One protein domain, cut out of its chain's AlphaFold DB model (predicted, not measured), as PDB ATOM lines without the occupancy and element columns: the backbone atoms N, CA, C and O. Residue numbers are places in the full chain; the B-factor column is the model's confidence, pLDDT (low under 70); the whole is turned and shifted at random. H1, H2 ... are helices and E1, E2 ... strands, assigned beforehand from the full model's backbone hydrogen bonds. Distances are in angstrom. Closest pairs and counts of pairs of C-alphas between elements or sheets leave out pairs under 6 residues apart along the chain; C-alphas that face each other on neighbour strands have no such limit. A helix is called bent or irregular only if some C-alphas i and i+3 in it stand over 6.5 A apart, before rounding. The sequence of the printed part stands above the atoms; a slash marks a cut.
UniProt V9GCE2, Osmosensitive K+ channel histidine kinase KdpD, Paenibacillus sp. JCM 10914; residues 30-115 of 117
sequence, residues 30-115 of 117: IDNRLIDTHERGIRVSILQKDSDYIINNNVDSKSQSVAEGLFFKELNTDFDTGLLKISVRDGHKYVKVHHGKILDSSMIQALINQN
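This is residues 30 to 115 of the 117 residues of the protein "Osmosensitive K+ channel histidine kinase KdpD" of Paenibacillus sp. JCM 10914 (UniProt V9GCE2). A single five-stranded sheet, strongly twisted and curled like part of a barrel, has the helix H3 packed on one face, where it comes near E2, E1, E3, E4 and E5. The short, irregular H2 is on the opposite face over E1, and H1 only grazes the sheet. The printed part has 86 residues with three named helices and five named strands, in the order H1 E1 E2 H2 E3 E4 E5 H3. The sheet runs E2 E1 E3 E4 E5, all antiparallel, and the class is mixed, helices and strands. The whole is compact, with a radius of gyration of the C-alphas of 12.3 A and spans of 34 by 28 by 21 A.

H1, residues 30 to 37, only grazes the sheet; its closest C-alpha to E3, residues 65 to 73, is that of Leu 34, 7.5 A from that of Phe 72. E1, residues 42 to 49, and E2, residues 52 to 56, form a hairpin, with N 47 and O 54 at 2.9 A. H2, residues 59 to 64, is on the sheet at a height of 8.3 A, slantwise to the strands at 37 degrees to E1 on the local plane; the closest C-alphas are those of Leu 47 and Gln 64, 6.5 A apart. E2, H2 and E3 make a split strand-helix-strand unit, two strands running the same way with E1 between them, and its crossover is right-handed. E1 and E3 are antiparallel, with N 44 and O 69 at 2.9 A. E3, E4, residues 82 to 88, and E5, residues 91 to 98, form a meander, each strand the antiparallel neighbour of the one before; N 72 and O 83 are 2.8 A apart, N 84 and O 95 2.8 A. H3, residues 105 to 114, is on the opposite face from H2 at a height of 7.6 A, only just over none of the strands: 2 of its 10 C-alphas fall on E3. The C-alphas of Tyr 53 and Ser 105, the closest of E2 and H3, are 6.4 A apart. Every O i to N i+4 pair is within hydrogen-bond range in H3, 2 of 4 in H1 and 0 of 2 in H2, where 1 of 3 O i to N i+3 pairs is.

H1 begins at C-alpha 30, (-23.505, 10.950, -49.060). E1 is 20.7 A long, E4 19.1 A and E5 23.3 A. E3, 19.8 A, bends by 61 degrees at residue 70. H2 is irregular: C-alphas 60 and 63 are 7.8 A apart. H3, 14.5 A, ends at C-alpha 114, (-23.483, 17.583, -25.618).

The C-alphas farthest apart, those of Asn 76 and Asn 115, are 35.7 A apart. The printed part has no cut and no long link. The pLDDT is under 70 at residues 30 to 33, 35, 59 to 63 and 114 to 115.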
ATOM      1  N   ILE A  30     -22.267  11.734 -49.199       64.69
ATOM      2  CA  ILE A  30     -23.505  10.950 -49.060       64.69
ATOM      3  C   ILE A  30     -24.671  11.644 -49.787       64.69
ATOM      4  O   ILE A  30     -25.442  10.977 -50.469       64.69
ATOM      5  N   ASP A  31     -24.722  12.981 -49.750       66.06
ATOM      6  CA  ASP A  31     -25.795  13.786 -50.351       66.06
ATOM      7  C   ASP A  31     -26.027  13.521 -51.850       66.06
ATOM      8  O   ASP A  31     -27.177  13.452 -52.275       66.06
ATOM      9  N   ASN A  32     -24.977  13.291 -52.649       61.59
ATOM     10  CA  ASN A  32     -25.155  13.032 -54.085       61.59
ATOM     11  C   ASN A  32     -25.755  11.648 -54.366       61.59
ATOM     12  O   ASN A  32     -26.451  11.485 -55.359       61.59
ATOM     13  N   ARG A  33     -25.503  10.654 -53.504       66.12
ATOM     14  CA  ARG A  33     -26.076   9.306 -53.650       66.12
ATOM     15  C   ARG A  33     -27.507   9.214 -53.136       66.12
ATOM     16  O   ARG A  33     -28.261   8.370 -53.616       66.12
ATOM     17  N   LEU A  34     -27.882  10.060 -52.173       70.81
ATOM     18  CA  LEU A  34     -29.240  10.088 -51.628       70.81
ATOM     19  C   LEU A  34     -30.277  10.401 -52.713       70.81
ATOM     20  O   LEU A  34     -31.347   9.815 -52.683       70.81
ATOM     21  N   ILE A  35     -29.950  11.243 -53.696       69.81
ATOM     22  CA  ILE A  35     -30.875  11.628 -54.778       69.81
ATOM     23  C   ILE A  35     -31.367  10.421 -55.591       69.81
ATOM     24  O   ILE A  35     -32.534  10.381 -55.969       69.81
ATOM     25  N   ASP A  36     -30.501   9.433 -55.827       74.25
ATOM     26  CA  ASP A  36     -30.822   8.269 -56.663       74.25
ATOM     27  C   ASP A  36     -31.468   7.117 -55.878       74.25
ATOM     28  O   ASP A  36     -32.011   6.184 -56.465       74.25
ATOM     29  N   THR A  37     -31.359   7.138 -54.548       77.69
ATOM     30  CA  THR A  37     -31.683   5.982 -53.692       77.69
ATOM     31  C   THR A  37     -32.697   6.290 -52.600       77.69
ATOM     32  O   THR A  37     -33.223   5.360 -51.993       77.69
ATOM     33  N   HIS A  38     -32.980   7.566 -52.340       85.44
ATOM     34  CA  HIS A  38     -33.849   8.014 -51.261       85.44
ATOM     35  C   HIS A  38     -34.816   9.106 -51.728       85.44
ATOM     36  O   HIS A  38     -34.576   9.842 -52.685       85.44
ATOM     37  N   GLU A  39     -35.924   9.232 -51.010       85.81
ATOM     38  CA  GLU A  39     -36.869  10.328 -51.157       85.81
ATOM     39  C   GLU A  39     -36.278  11.663 -50.677       85.81
ATOM     40  O   GLU A  39     -35.247  11.734 -49.996       85.81
ATOM     41  N   ARG A  40     -36.975  12.760 -51.000       84.69
ATOM     42  CA  ARG A  40     -36.645  14.080 -50.453       84.69
ATOM     43  C   ARG A  40     -36.712  14.039 -48.928       84.69
ATOM     44  O   ARG A  40     -37.688  13.566 -48.359       84.69
ATOM     45  N   GLY A  41     -35.684  14.595 -48.292       86.62
ATOM     46  CA  GLY A  41     -35.593  14.621 -46.839       86.62
ATOM     47  C   GLY A  41     -36.776  15.349 -46.196       86.62
ATOM     48  O   GLY A  41     -37.081  16.486 -46.568       86.62
ATOM     49  N   ILE A  42     -37.403  14.721 -45.203       89.25
ATOM     50  CA  ILE A  42     -38.465  15.310 -44.377       89.25
ATOM     51  C   ILE A  42     -37.951  15.592 -42.968       89.25
ATOM     52  O   ILE A  42     -37.129  14.849 -42.429       89.25
ATOM     53  N   ARG A  43     -38.392  16.698 -42.360       90.75
ATOM     54  CA  ARG A  43     -38.029  17.003 -40.970       90.75
ATOM     55  C   ARG A  43     -38.775  16.061 -40.038       90.75
ATOM     56  O   ARG A  43     -39.992  15.962 -40.127       90.75
ATOM     57  N   VAL A  44     -38.045  15.421 -39.133       91.75
ATOM     58  CA  VAL A  44     -38.607  14.524 -38.122       91.75
ATOM     59  C   VAL A  44     -38.062  14.874 -36.746       91.75
ATOM     60  O   VAL A  44     -36.916  15.307 -36.598       91.75
ATOM     61  N   SER A  45     -38.894  14.663 -35.735       91.50
ATOM     62  CA  SER A  45     -38.479  14.661 -34.337       91.50
ATOM     63  C   SER A  45     -37.952  13.281 -33.960       91.50
ATOM     64  O   SER A  45     -38.467  12.265 -34.425       91.50
ATOM     65  N   ILE A  46     -36.945  13.239 -33.098       91.00
ATOM     66  CA  ILE A  46     -36.442  12.013 -32.484       91.00
ATOM     67  C   ILE A  46     -37.060  11.927 -31.095       91.00
ATOM     68  O   ILE A  46     -36.939  12.863 -30.304       91.00
ATOM     69  N   LEU A  47     -37.724  10.814 -30.802       90.69
ATOM     70  CA  LEU A  47     -38.316  10.530 -29.499       90.69
ATOM     71  C   LEU A  47     -37.550   9.388 -28.839       90.69
ATOM     72  O   LEU A  47     -37.195   8.409 -29.502       90.69
ATOM     73  N   GLN A  48     -37.334   9.487 -27.531       88.88
ATOM     74  CA  GLN A  48     -36.903   8.344 -26.736       88.88
ATOM     75  C   GLN A  48     -38.139   7.545 -26.324       88.88
ATOM     76  O   GLN A  48     -39.039   8.084 -25.679       88.88
ATOM     77  N   LYS A  49     -38.192   6.268 -26.704       85.31
ATOM     78  CA  LYS A  49     -39.253   5.345 -26.306       85.31
ATOM     79  C   LYS A  49     -38.619   4.128 -25.649       85.31
ATOM     80  O   LYS A  49     -37.965   3.330 -26.314       85.31
ATOM     81  N   ASP A  50     -38.827   4.000 -24.343       83.62
ATOM     82  CA  ASP A  50     -38.206   2.966 -23.517       83.62
ATOM     83  C   ASP A  50     -36.664   3.005 -23.638       83.62
ATOM     84  O   ASP A  50     -36.035   3.992 -23.243       83.62
ATOM     85  N   SER A  51     -36.048   1.959 -24.200       83.81
ATOM     86  CA  SER A  51     -34.607   1.865 -24.474       83.81
ATOM     87  C   SER A  51     -34.206   2.246 -25.905       83.81
ATOM     88  O   SER A  51     -33.013   2.293 -26.207       83.81
ATOM     89  N   ASP A  52     -35.179   2.495 -26.781       88.25
ATOM     90  CA  ASP A  52     -34.968   2.754 -28.203       88.25
ATOM     91  C   ASP A  52     -35.175   4.240 -28.533       88.25
ATOM     92  O   ASP A  52     -35.882   4.979 -27.841       88.25
ATOM     93  N   TYR A  53     -34.600   4.671 -29.655       91.56
ATOM     94  CA  TYR A  53     -34.930   5.953 -30.270       91.56
ATOM     95  C   TYR A  53     -35.715   5.727 -31.554       91.56
ATOM     96  O   TYR A  53     -35.358   4.877 -32.373       91.56
ATOM     97  N   ILE A  54     -36.776   6.506 -31.735       91.94
ATOM     98  CA  ILE A  54     -37.648   6.425 -32.907       91.94
ATOM     99  C   ILE A  54     -37.783   7.785 -33.578       91.94
ATOM    100  O   ILE A  54     -37.702   8.825 -32.920       91.94
ATOM    101  N   ILE A  55     -38.013   7.778 -34.887       92.44
ATOM    102  CA  ILE A  55     -38.382   8.987 -35.623       92.44
ATOM    103  C   ILE A  55     -39.895   9.200 -35.572       92.44
ATOM    104  O   ILE A  55     -40.677   8.251 -35.598       92.44
ATOM    105  N   ASN A  56     -40.311  10.460 -35.511       90.38
ATOM    106  CA  ASN A  56     -41.706  10.862 -35.568       90.38
ATOM    107  C   ASN A  56     -41.863  12.091 -36.474       90.38
ATOM    108  O   ASN A  56     -41.222  13.121 -36.265       90.38
ATOM    109  N   ASN A  57     -42.732  11.980 -37.476       84.69
ATOM    110  CA  ASN A  57     -43.084  13.061 -38.402       84.69
ATOM    111  C   ASN A  57     -44.278  13.902 -37.898       84.69
ATOM    112  O   ASN A  57     -44.708  14.852 -38.542       84.69
ATOM    113  N   ASN A  58     -44.864  13.561 -36.748       79.19
ATOM    114  CA  ASN A  58     -46.038  14.271 -36.264       79.19
ATOM    115  C   ASN A  58     -45.668  15.612 -35.603       79.19
ATOM    116  O   ASN A  58     -44.812  15.670 -34.717       79.19
ATOM    117  N   VAL A  59     -46.329  16.690 -36.032       60.69
ATOM    118  CA  VAL A  59     -46.016  18.079 -35.644       60.69
ATOM    119  C   VAL A  59     -46.336  18.350 -34.166       60.69
ATOM    120  O   VAL A  59     -45.672  19.177 -33.539       60.69
ATOM    121  N   ASP A  60     -47.280  17.608 -33.588       62.16
ATOM    122  CA  ASP A  60     -47.775  17.817 -32.220       62.16
ATOM    123  C   ASP A  60     -46.861  17.248 -31.121       62.16
ATOM    124  O   ASP A  60     -47.066  17.511 -29.937       62.16
ATOM    125  N   SER A  61     -45.825  16.479 -31.473       60.84
ATOM    126  CA  SER A  61     -44.964  15.786 -30.496       60.84
ATOM    127  C   SER A  61     -43.669  16.529 -30.145       60.84
ATOM    128  O   SER A  61     -42.778  15.949 -29.524       60.84
ATOM    129  N   LYS A  62     -43.551  17.812 -30.509       60.22
ATOM    130  CA  LYS A  62     -42.346  18.624 -30.249       60.22
ATOM    131  C   LYS A  62     -41.975  18.747 -28.771       60.22
ATOM    132  O   LYS A  62     -40.814  18.950 -28.454       60.22
ATOM    133  N   SER A  63     -42.936  18.627 -27.861       62.53
ATOM    134  CA  SER A  63     -42.706  18.739 -26.415       62.53
ATOM    135  C   SER A  63     -42.008  17.521 -25.792       62.53
ATOM    136  O   SER A  63     -41.567  17.607 -24.651       62.53
ATOM    137  N   GLN A  64     -41.888  16.404 -26.519       72.56
ATOM    138  CA  GLN A  64     -41.218  15.177 -26.057       72.56
ATOM    139  C   GLN A  64     -39.990  14.811 -26.906       72.56
ATOM    140  O   GLN A  64     -39.428  13.726 -26.741       72.56
ATOM    141  N   SER A  65     -39.582  15.679 -27.836       83.38
ATOM    142  CA  SER A  65     -38.447  15.396 -28.708       83.38
ATOM    143  C   SER A  65     -37.117  15.607 -27.992       83.38
ATOM    144  O   SER A  65     -36.893  16.604 -27.314       83.38
ATOM    145  N   VAL A  66     -36.222  14.631 -28.149       87.44
ATOM    146  CA  VAL A  66     -34.850  14.700 -27.624       87.44
ATOM    147  C   VAL A  66     -33.892  15.358 -28.617       87.44
ATOM    148  O   VAL A  66     -32.832  15.837 -28.233       87.44
ATOM    149  N   ALA A  67     -34.255  15.360 -29.902       87.44
ATOM    150  CA  ALA A  67     -33.524  16.001 -30.989       87.44
ATOM    151  C   ALA A  67     -34.415  16.108 -32.240       87.44
ATOM    152  O   ALA A  67     -35.474  15.485 -32.324       87.44
ATOM    153  N   GLU A  68     -33.960  16.859 -33.241       88.94
ATOM    154  CA  GLU A  68     -34.580  16.938 -34.568       88.94
ATOM    155  C   GLU A  68     -33.563  16.574 -35.657       88.94
ATOM    156  O   GLU A  68     -32.350  16.738 -35.491       88.94
ATOM    157  N   GLY A  69     -34.055  16.090 -36.795       90.38
ATOM    158  CA  GLY A  69     -33.219  15.729 -37.933       90.38
ATOM    159  C   GLY A  69     -33.969  15.737 -39.260       90.38
ATOM    160  O   GLY A  69     -35.168  16.016 -39.330       90.38
ATOM    161  N   LEU A  70     -33.236  15.440 -40.329       91.75
ATOM    162  CA  LEU A  70     -33.772  15.293 -41.677       91.75
ATOM    163  C   LEU A  70     -33.713  13.817 -42.074       91.75
ATOM    164  O   LEU A  70     -32.625  13.258 -42.209       91.75
ATOM    165  N   PHE A  71     -34.871  13.183 -42.226       92.56
ATOM    166  CA  PHE A  71     -34.989  11.780 -42.599       92.56
ATOM    167  C   PHE A  71     -35.161  11.631 -44.107       92.56
ATOM    168  O   PHE A  71     -36.069  12.208 -44.698       92.56
ATOM    169  N   PHE A  72     -34.281  10.841 -44.708       92.12
ATOM    170  CA  PHE A  72     -34.304  10.426 -46.100       92.12
ATOM    171  C   PHE A  72     -34.771   8.975 -46.124       92.12
ATOM    172  O   PHE A  72     -34.031   8.088 -45.694       92.12
ATOM    173  N   LYS A  73     -35.999   8.735 -46.581       92.06
ATOM    174  CA  LYS A  73     -36.561   7.387 -46.720       92.06
ATOM    175  C   LYS A  73     -35.958   6.700 -47.945       92.06
ATOM    176  O   LYS A  73     -35.831   7.340 -48.981       92.06
ATOM    177  N   GLU A  74     -35.572   5.434 -47.840       91.31
ATOM    178  CA  GLU A  74     -35.118   4.645 -48.993       91.31
ATOM    179  C   GLU A  74     -36.240   4.488 -50.031       91.31
ATOM    180  O   GLU A  74     -37.412   4.323 -49.691       91.31
ATOM    181  N   LEU A  75     -35.887   4.523 -51.315       83.81
ATOM    182  CA  LEU A  75     -36.825   4.226 -52.395       83.81
ATOM    183  C   LEU A  75     -37.141   2.722 -52.419       83.81
ATOM    184  O   LEU A  75     -36.272   1.891 -52.158       83.81
ATOM    185  N   ASN A  76     -38.365   2.368 -52.821       81.81
ATOM    186  CA  ASN A  76     -38.857   0.984 -52.935       81.81
ATOM    187  C   ASN A  76     -39.088   0.255 -51.597       81.81
ATOM    188  O   ASN A  76     -39.010  -0.972 -51.537       81.81
ATOM    189  N   THR A  77     -39.403   0.992 -50.531       79.44
ATOM    190  CA  THR A  77     -39.877   0.416 -49.267       79.44
ATOM    191  C   THR A  77     -41.103   1.153 -48.746       79.44
ATOM    192  O   THR A  77     -41.174   2.382 -48.768       79.44
ATOM    193  N   ASP A  78     -42.071   0.400 -48.233       79.12
ATOM    194  CA  ASP A  78     -43.245   0.971 -47.571       79.12
ATOM    195  C   ASP A  78     -42.944   1.352 -46.114       79.12
ATOM    196  O   ASP A  78     -43.645   2.175 -45.528       79.12
ATOM    197  N   PHE A  79     -41.857   0.823 -45.544       84.94
ATOM    198  CA  PHE A  79     -41.449   1.072 -44.165       84.94
ATOM    199  C   PHE A  79     -40.631   2.357 -44.021       84.94
ATOM    200  O   PHE A  79     -39.923   2.757 -44.940       84.94
ATOM    201  N   ASP A  80     -40.638   2.951 -42.827       87.94
ATOM    202  CA  ASP A  80     -39.764   4.076 -42.464       87.94
ATOM    203  C   ASP A  80     -38.305   3.619 -42.272       87.94
ATOM    204  O   ASP A  80     -37.749   3.637 -41.172       87.94
ATOM    205  N   THR A  81     -37.683   3.150 -43.351       92.12
ATOM    206  CA  THR A  81     -36.281   2.730 -43.416       92.12
ATOM    207  C   THR A  81     -35.498   3.723 -44.261       92.12
ATOM    208  O   THR A  81     -35.975   4.174 -45.301       92.12
ATOM    209  N   GLY A  82     -34.304   4.085 -43.805       91.62
ATOM    210  CA  GLY A  82     -33.407   4.957 -44.551       91.62
ATOM    211  C   GLY A  82     -32.371   5.636 -43.672       91.62
ATOM    212  O   GLY A  82     -31.873   5.060 -42.700       91.62
ATOM    213  N   LEU A  83     -32.025   6.872 -44.019       91.75
ATOM    214  CA  LEU A  83     -30.952   7.623 -43.383       91.75
ATOM    215  C   LEU A  83     -31.486   8.880 -42.707       91.75
ATOM    216  O   LEU A  83     -32.159   9.701 -43.315       91.75
ATOM    217  N   LEU A  84     -31.132   9.064 -41.442       91.81
ATOM    218  CA  LEU A  84     -31.446  10.259 -40.674       91.81
ATOM    219  C   LEU A  84     -30.190  11.115 -40.531       91.81
ATOM    220  O   LEU A  84     -29.203  10.692 -39.930       91.81
ATOM    221  N   LYS A  85     -30.234  12.330 -41.074       91.25
ATOM    222  CA  LYS A  85     -29.196  13.349 -40.927       91.25
ATOM    223  C   LYS A  85     -29.472  14.191 -39.691       91.25
ATOM    224  O   LYS A  85     -30.535  14.803 -39.583       91.25
ATOM    225  N   ILE A  86     -28.494  14.271 -38.800       88.69
ATOM    226  CA  ILE A  86     -28.571  15.041 -37.560       88.69
ATOM    227  C   ILE A  86     -27.423  16.041 -37.526       88.69
ATOM    228  O   ILE A  86     -26.287  15.712 -37.879       88.69
ATOM    229  N   SER A  87     -27.720  17.270 -37.119       85.50
ATOM    230  CA  SER A  87     -26.711  18.310 -36.926       85.50
ATOM    231  C   SER A  87     -25.976  18.101 -35.608       85.50
ATOM    232  O   SER A  87     -26.595  17.910 -34.568       85.50
ATOM    233  N   VAL A  88     -24.652  18.160 -35.660       83.00
ATOM    234  CA  VAL A  88     -23.748  18.087 -34.507       83.00
ATOM    235  C   VAL A  88     -22.811  19.294 -34.536       83.00
ATOM    236  O   VAL A  88     -22.755  20.010 -35.535       83.00
ATOM    237  N   ARG A  89     -22.038  19.520 -33.467       76.06
ATOM    238  CA  ARG A  89     -21.136  20.684 -33.373       76.06
ATOM    239  C   ARG A  89     -20.188  20.834 -34.573       76.06
ATOM    240  O   ARG A  89     -19.895  21.954 -34.966       76.06
ATOM    241  N   ASP A  90     -19.731  19.716 -35.139       79.44
ATOM    242  CA  ASP A  90     -18.751  19.666 -36.237       79.44
ATOM    243  C   ASP A  90     -19.378  19.285 -37.597       79.44
ATOM    244  O   ASP A  90     -18.786  18.586 -38.414       79.44
ATOM    245  N   GLY A  91     -20.634  19.683 -37.829       82.38
ATOM    246  CA  GLY A  91     -21.334  19.466 -39.097       82.38
ATOM    247  C   GLY A  91     -22.544  18.551 -38.955       82.38
ATOM    248  O   GLY A  91     -23.466  18.837 -38.192       82.38
ATOM    249  N   HIS A  92     -22.584  17.456 -39.714       85.38
ATOM    250  CA  HIS A  92     -23.722  16.539 -39.704       85.38
ATOM    251  C   HIS A  92     -23.268  15.085 -39.676       85.38
ATOM    252  O   HIS A  92     -22.255  14.725 -40.275       85.38
ATOM    253  N   LYS A  93     -24.064  14.239 -39.028       85.69
ATOM    254  CA  LYS A  93     -23.901  12.786 -39.055       85.69
ATOM    255  C   LYS A  93     -25.149  12.125 -39.615       85.69
ATOM    256  O   LYS A  93     -26.245  12.662 -39.485       85.69
ATOM    257  N   TYR A  94     -24.961  10.963 -40.230       88.38
ATOM    258  CA  TYR A  94     -26.047  10.132 -40.737       88.38
ATOM    259  C   TYR A  94     -26.147   8.878 -39.875       88.38
ATOM    260  O   TYR A  94     -25.142   8.198 -39.662       88.38
ATOM    261  N   VAL A  95     -27.350   8.569 -39.404       90.31
ATOM    262  CA  VAL A  95     -27.668   7.323 -38.698       90.31
ATOM    263  C   VAL A  95     -28.685   6.525 -39.496       90.31
ATOM    264  O   VAL A  95     -29.528   7.090 -40.193       90.31
ATOM    265  N   LYS A  96     -28.599   5.198 -39.409       91.69
ATOM    266  CA  LYS A  96     -29.554   4.311 -40.072       91.69
ATOM    267  C   LYS A  96     -30.831   4.201 -39.254       91.69
ATOM    268  O   LYS A  96     -30.783   3.988 -38.041       91.69
ATOM    269  N   VAL A  97     -31.950   4.289 -39.955       93.25
ATOM    270  CA  VAL A  97     -33.284   4.025 -39.430       93.25
ATOM    271  C   VAL A  97     -33.809   2.765 -40.102       93.25
ATOM    272  O   VAL A  97     -33.696   2.621 -41.318       93.25
ATOM    273  N   HIS A  98     -34.381   1.856 -39.322       93.81
ATOM    274  CA  HIS A  98     -35.042   0.660 -39.820       93.81
ATOM    275  C   HIS A  98     -36.415   0.538 -39.166       93.81
ATOM    276  O   HIS A  98     -36.515   0.459 -37.941       93.81
ATOM    277  N   HIS A  99     -37.471   0.557 -39.982       92.00
ATOM    278  CA  HIS A  99     -38.866   0.522 -39.518       92.00
ATOM    279  C   HIS A  99     -39.157   1.582 -38.434       92.00
ATOM    280  O   HIS A  99     -39.749   1.292 -37.395       92.00
ATOM    281  N   GLY A 100     -38.674   2.809 -38.643       90.69
ATOM    282  CA  GLY A 100     -38.858   3.949 -37.742       90.69
ATOM    283  C   GLY A 100     -37.939   3.965 -36.516       90.69
ATOM    284  O   GLY A 100     -37.913   4.962 -35.796       90.69
ATOM    285  N   LYS A 101     -37.155   2.905 -36.278       92.56
ATOM    286  CA  LYS A 101     -36.209   2.805 -35.159       92.56
ATOM    287  C   LYS A 101     -34.794   3.177 -35.578       92.56
ATOM    288  O   LYS A 101     -34.311   2.726 -36.614       92.56
ATOM    289  N   ILE A 102     -34.107   3.954 -34.752       92.75
ATOM    290  CA  ILE A 102     -32.690   4.274 -34.936       92.75
ATOM    291  C   ILE A 102     -31.861   3.080 -34.460       92.75
ATOM    292  O   ILE A 102     -31.992   2.648 -33.320       92.75
ATOM    293  N   LEU A 103     -31.008   2.547 -35.337       88.81
ATOM    294  CA  LEU A 103     -30.224   1.343 -35.036       88.81
ATOM    295  C   LEU A 103     -29.037   1.607 -34.099       88.81
ATOM    296  O   LEU A 103     -28.637   0.715 -33.357       88.81
ATOM    297  N   ASP A 104     -28.464   2.814 -34.140       86.81
ATOM    298  CA  ASP A 104     -27.327   3.205 -33.302       86.81
ATOM    299  C   ASP A 104     -27.722   4.307 -32.309       86.81
ATOM    300  O   ASP A 104     -27.565   5.507 -32.552       86.81
ATOM    301  N   SER A 105     -28.240   3.871 -31.162       83.12
ATOM    302  CA  SER A 105     -28.652   4.737 -30.054       83.12
ATOM    303  C   SER A 105     -27.488   5.496 -29.404       83.12
ATOM    304  O   SER A 105     -27.710   6.543 -28.791       83.12
ATOM    305  N   SER A 106     -26.245   5.015 -29.541       83.38
ATOM    306  CA  SER A 106     -25.075   5.629 -28.897       83.38
ATOM    307  C   SER A 106     -24.790   7.025 -29.452       83.38
ATOM    308  O   SER A 106     -24.451   7.947 -28.706       83.38
ATOM    309  N   MET A 107     -25.021   7.215 -30.756       77.94
ATOM    310  CA  MET A 107     -24.834   8.507 -31.407       77.94
ATOM    311  C   MET A 107     -25.862   9.538 -30.925       77.94
ATOM    312  O   MET A 107     -25.517  10.708 -30.768       77.94
ATOM    313  N   ILE A 108     -27.096   9.105 -30.645       83.50
ATOM    314  CA  ILE A 108     -28.163   9.974 -30.130       83.50
ATOM    315  C   ILE A 108     -27.879  10.372 -28.683       83.50
ATOM    316  O   ILE A 108     -27.958  11.551 -28.348       83.50
ATOM    317  N   GLN A 109     -27.453   9.424 -27.845       82.19
ATOM    318  CA  GLN A 109     -27.057   9.720 -26.465       82.19
ATOM    319  C   GLN A 109     -25.884  10.702 -26.397       82.19
ATOM    320  O   GLN A 109     -25.915  11.650 -25.615       82.19
ATOM    321  N   ALA A 110     -24.870  10.530 -27.251       79.44
ATOM    322  CA  ALA A 110     -23.748  11.462 -27.326       79.44
ATOM    323  C   ALA A 110     -24.188  12.882 -27.724       79.44
ATOM    324  O   ALA A 110     -23.593  13.851 -27.263       79.44
ATOM    325  N   LEU A 111     -25.222  13.003 -28.559       77.56
ATOM    326  CA  LEU A 111     -25.809  14.275 -28.980       77.56
ATOM    327  C   LEU A 111     -26.566  14.965 -27.842       77.56
ATOM    328  O   LEU A 111     -26.339  16.146 -27.591       77.56
ATOM    329  N   ILE A 112     -27.407  14.213 -27.130       76.69
ATOM    330  CA  ILE A 112     -28.168  14.705 -25.972       76.69
ATOM    331  C   ILE A 112     -27.211  15.201 -24.882       76.69
ATOM    332  O   ILE A 112     -27.367  16.302 -24.368       76.69
ATOM    333  N   ASN A 113     -26.158  14.439 -24.586       72.38
ATOM    334  CA  ASN A 113     -25.197  14.794 -23.541       72.38
ATOM    335  C   ASN A 113     -24.320  16.014 -23.890       72.38
ATOM    336  O   ASN A 113     -23.692  16.585 -23.001       72.38
ATOM    337  N   GLN A 114     -24.241  16.408 -25.167       63.94
ATOM    338  CA  GLN A 114     -23.483  17.583 -25.618       63.94
ATOM    339  C   GLN A 114     -24.285  18.888 -25.572       63.94
ATOM    340  O   GLN A 114     -23.674  19.955 -25.568       63.94
ATOM    341  N   ASN A 115     -25.616  18.812 -25.509       56.06
ATOM    342  CA  ASN A 115     -26.508  19.944 -25.260       56.06
ATOM    343  C   ASN A 115     -27.275  19.691 -23.953       56.06
ATOM    344  O   ASN A 115     -28.451  19.324 -23.998       56.06
TER     345      ASN A 115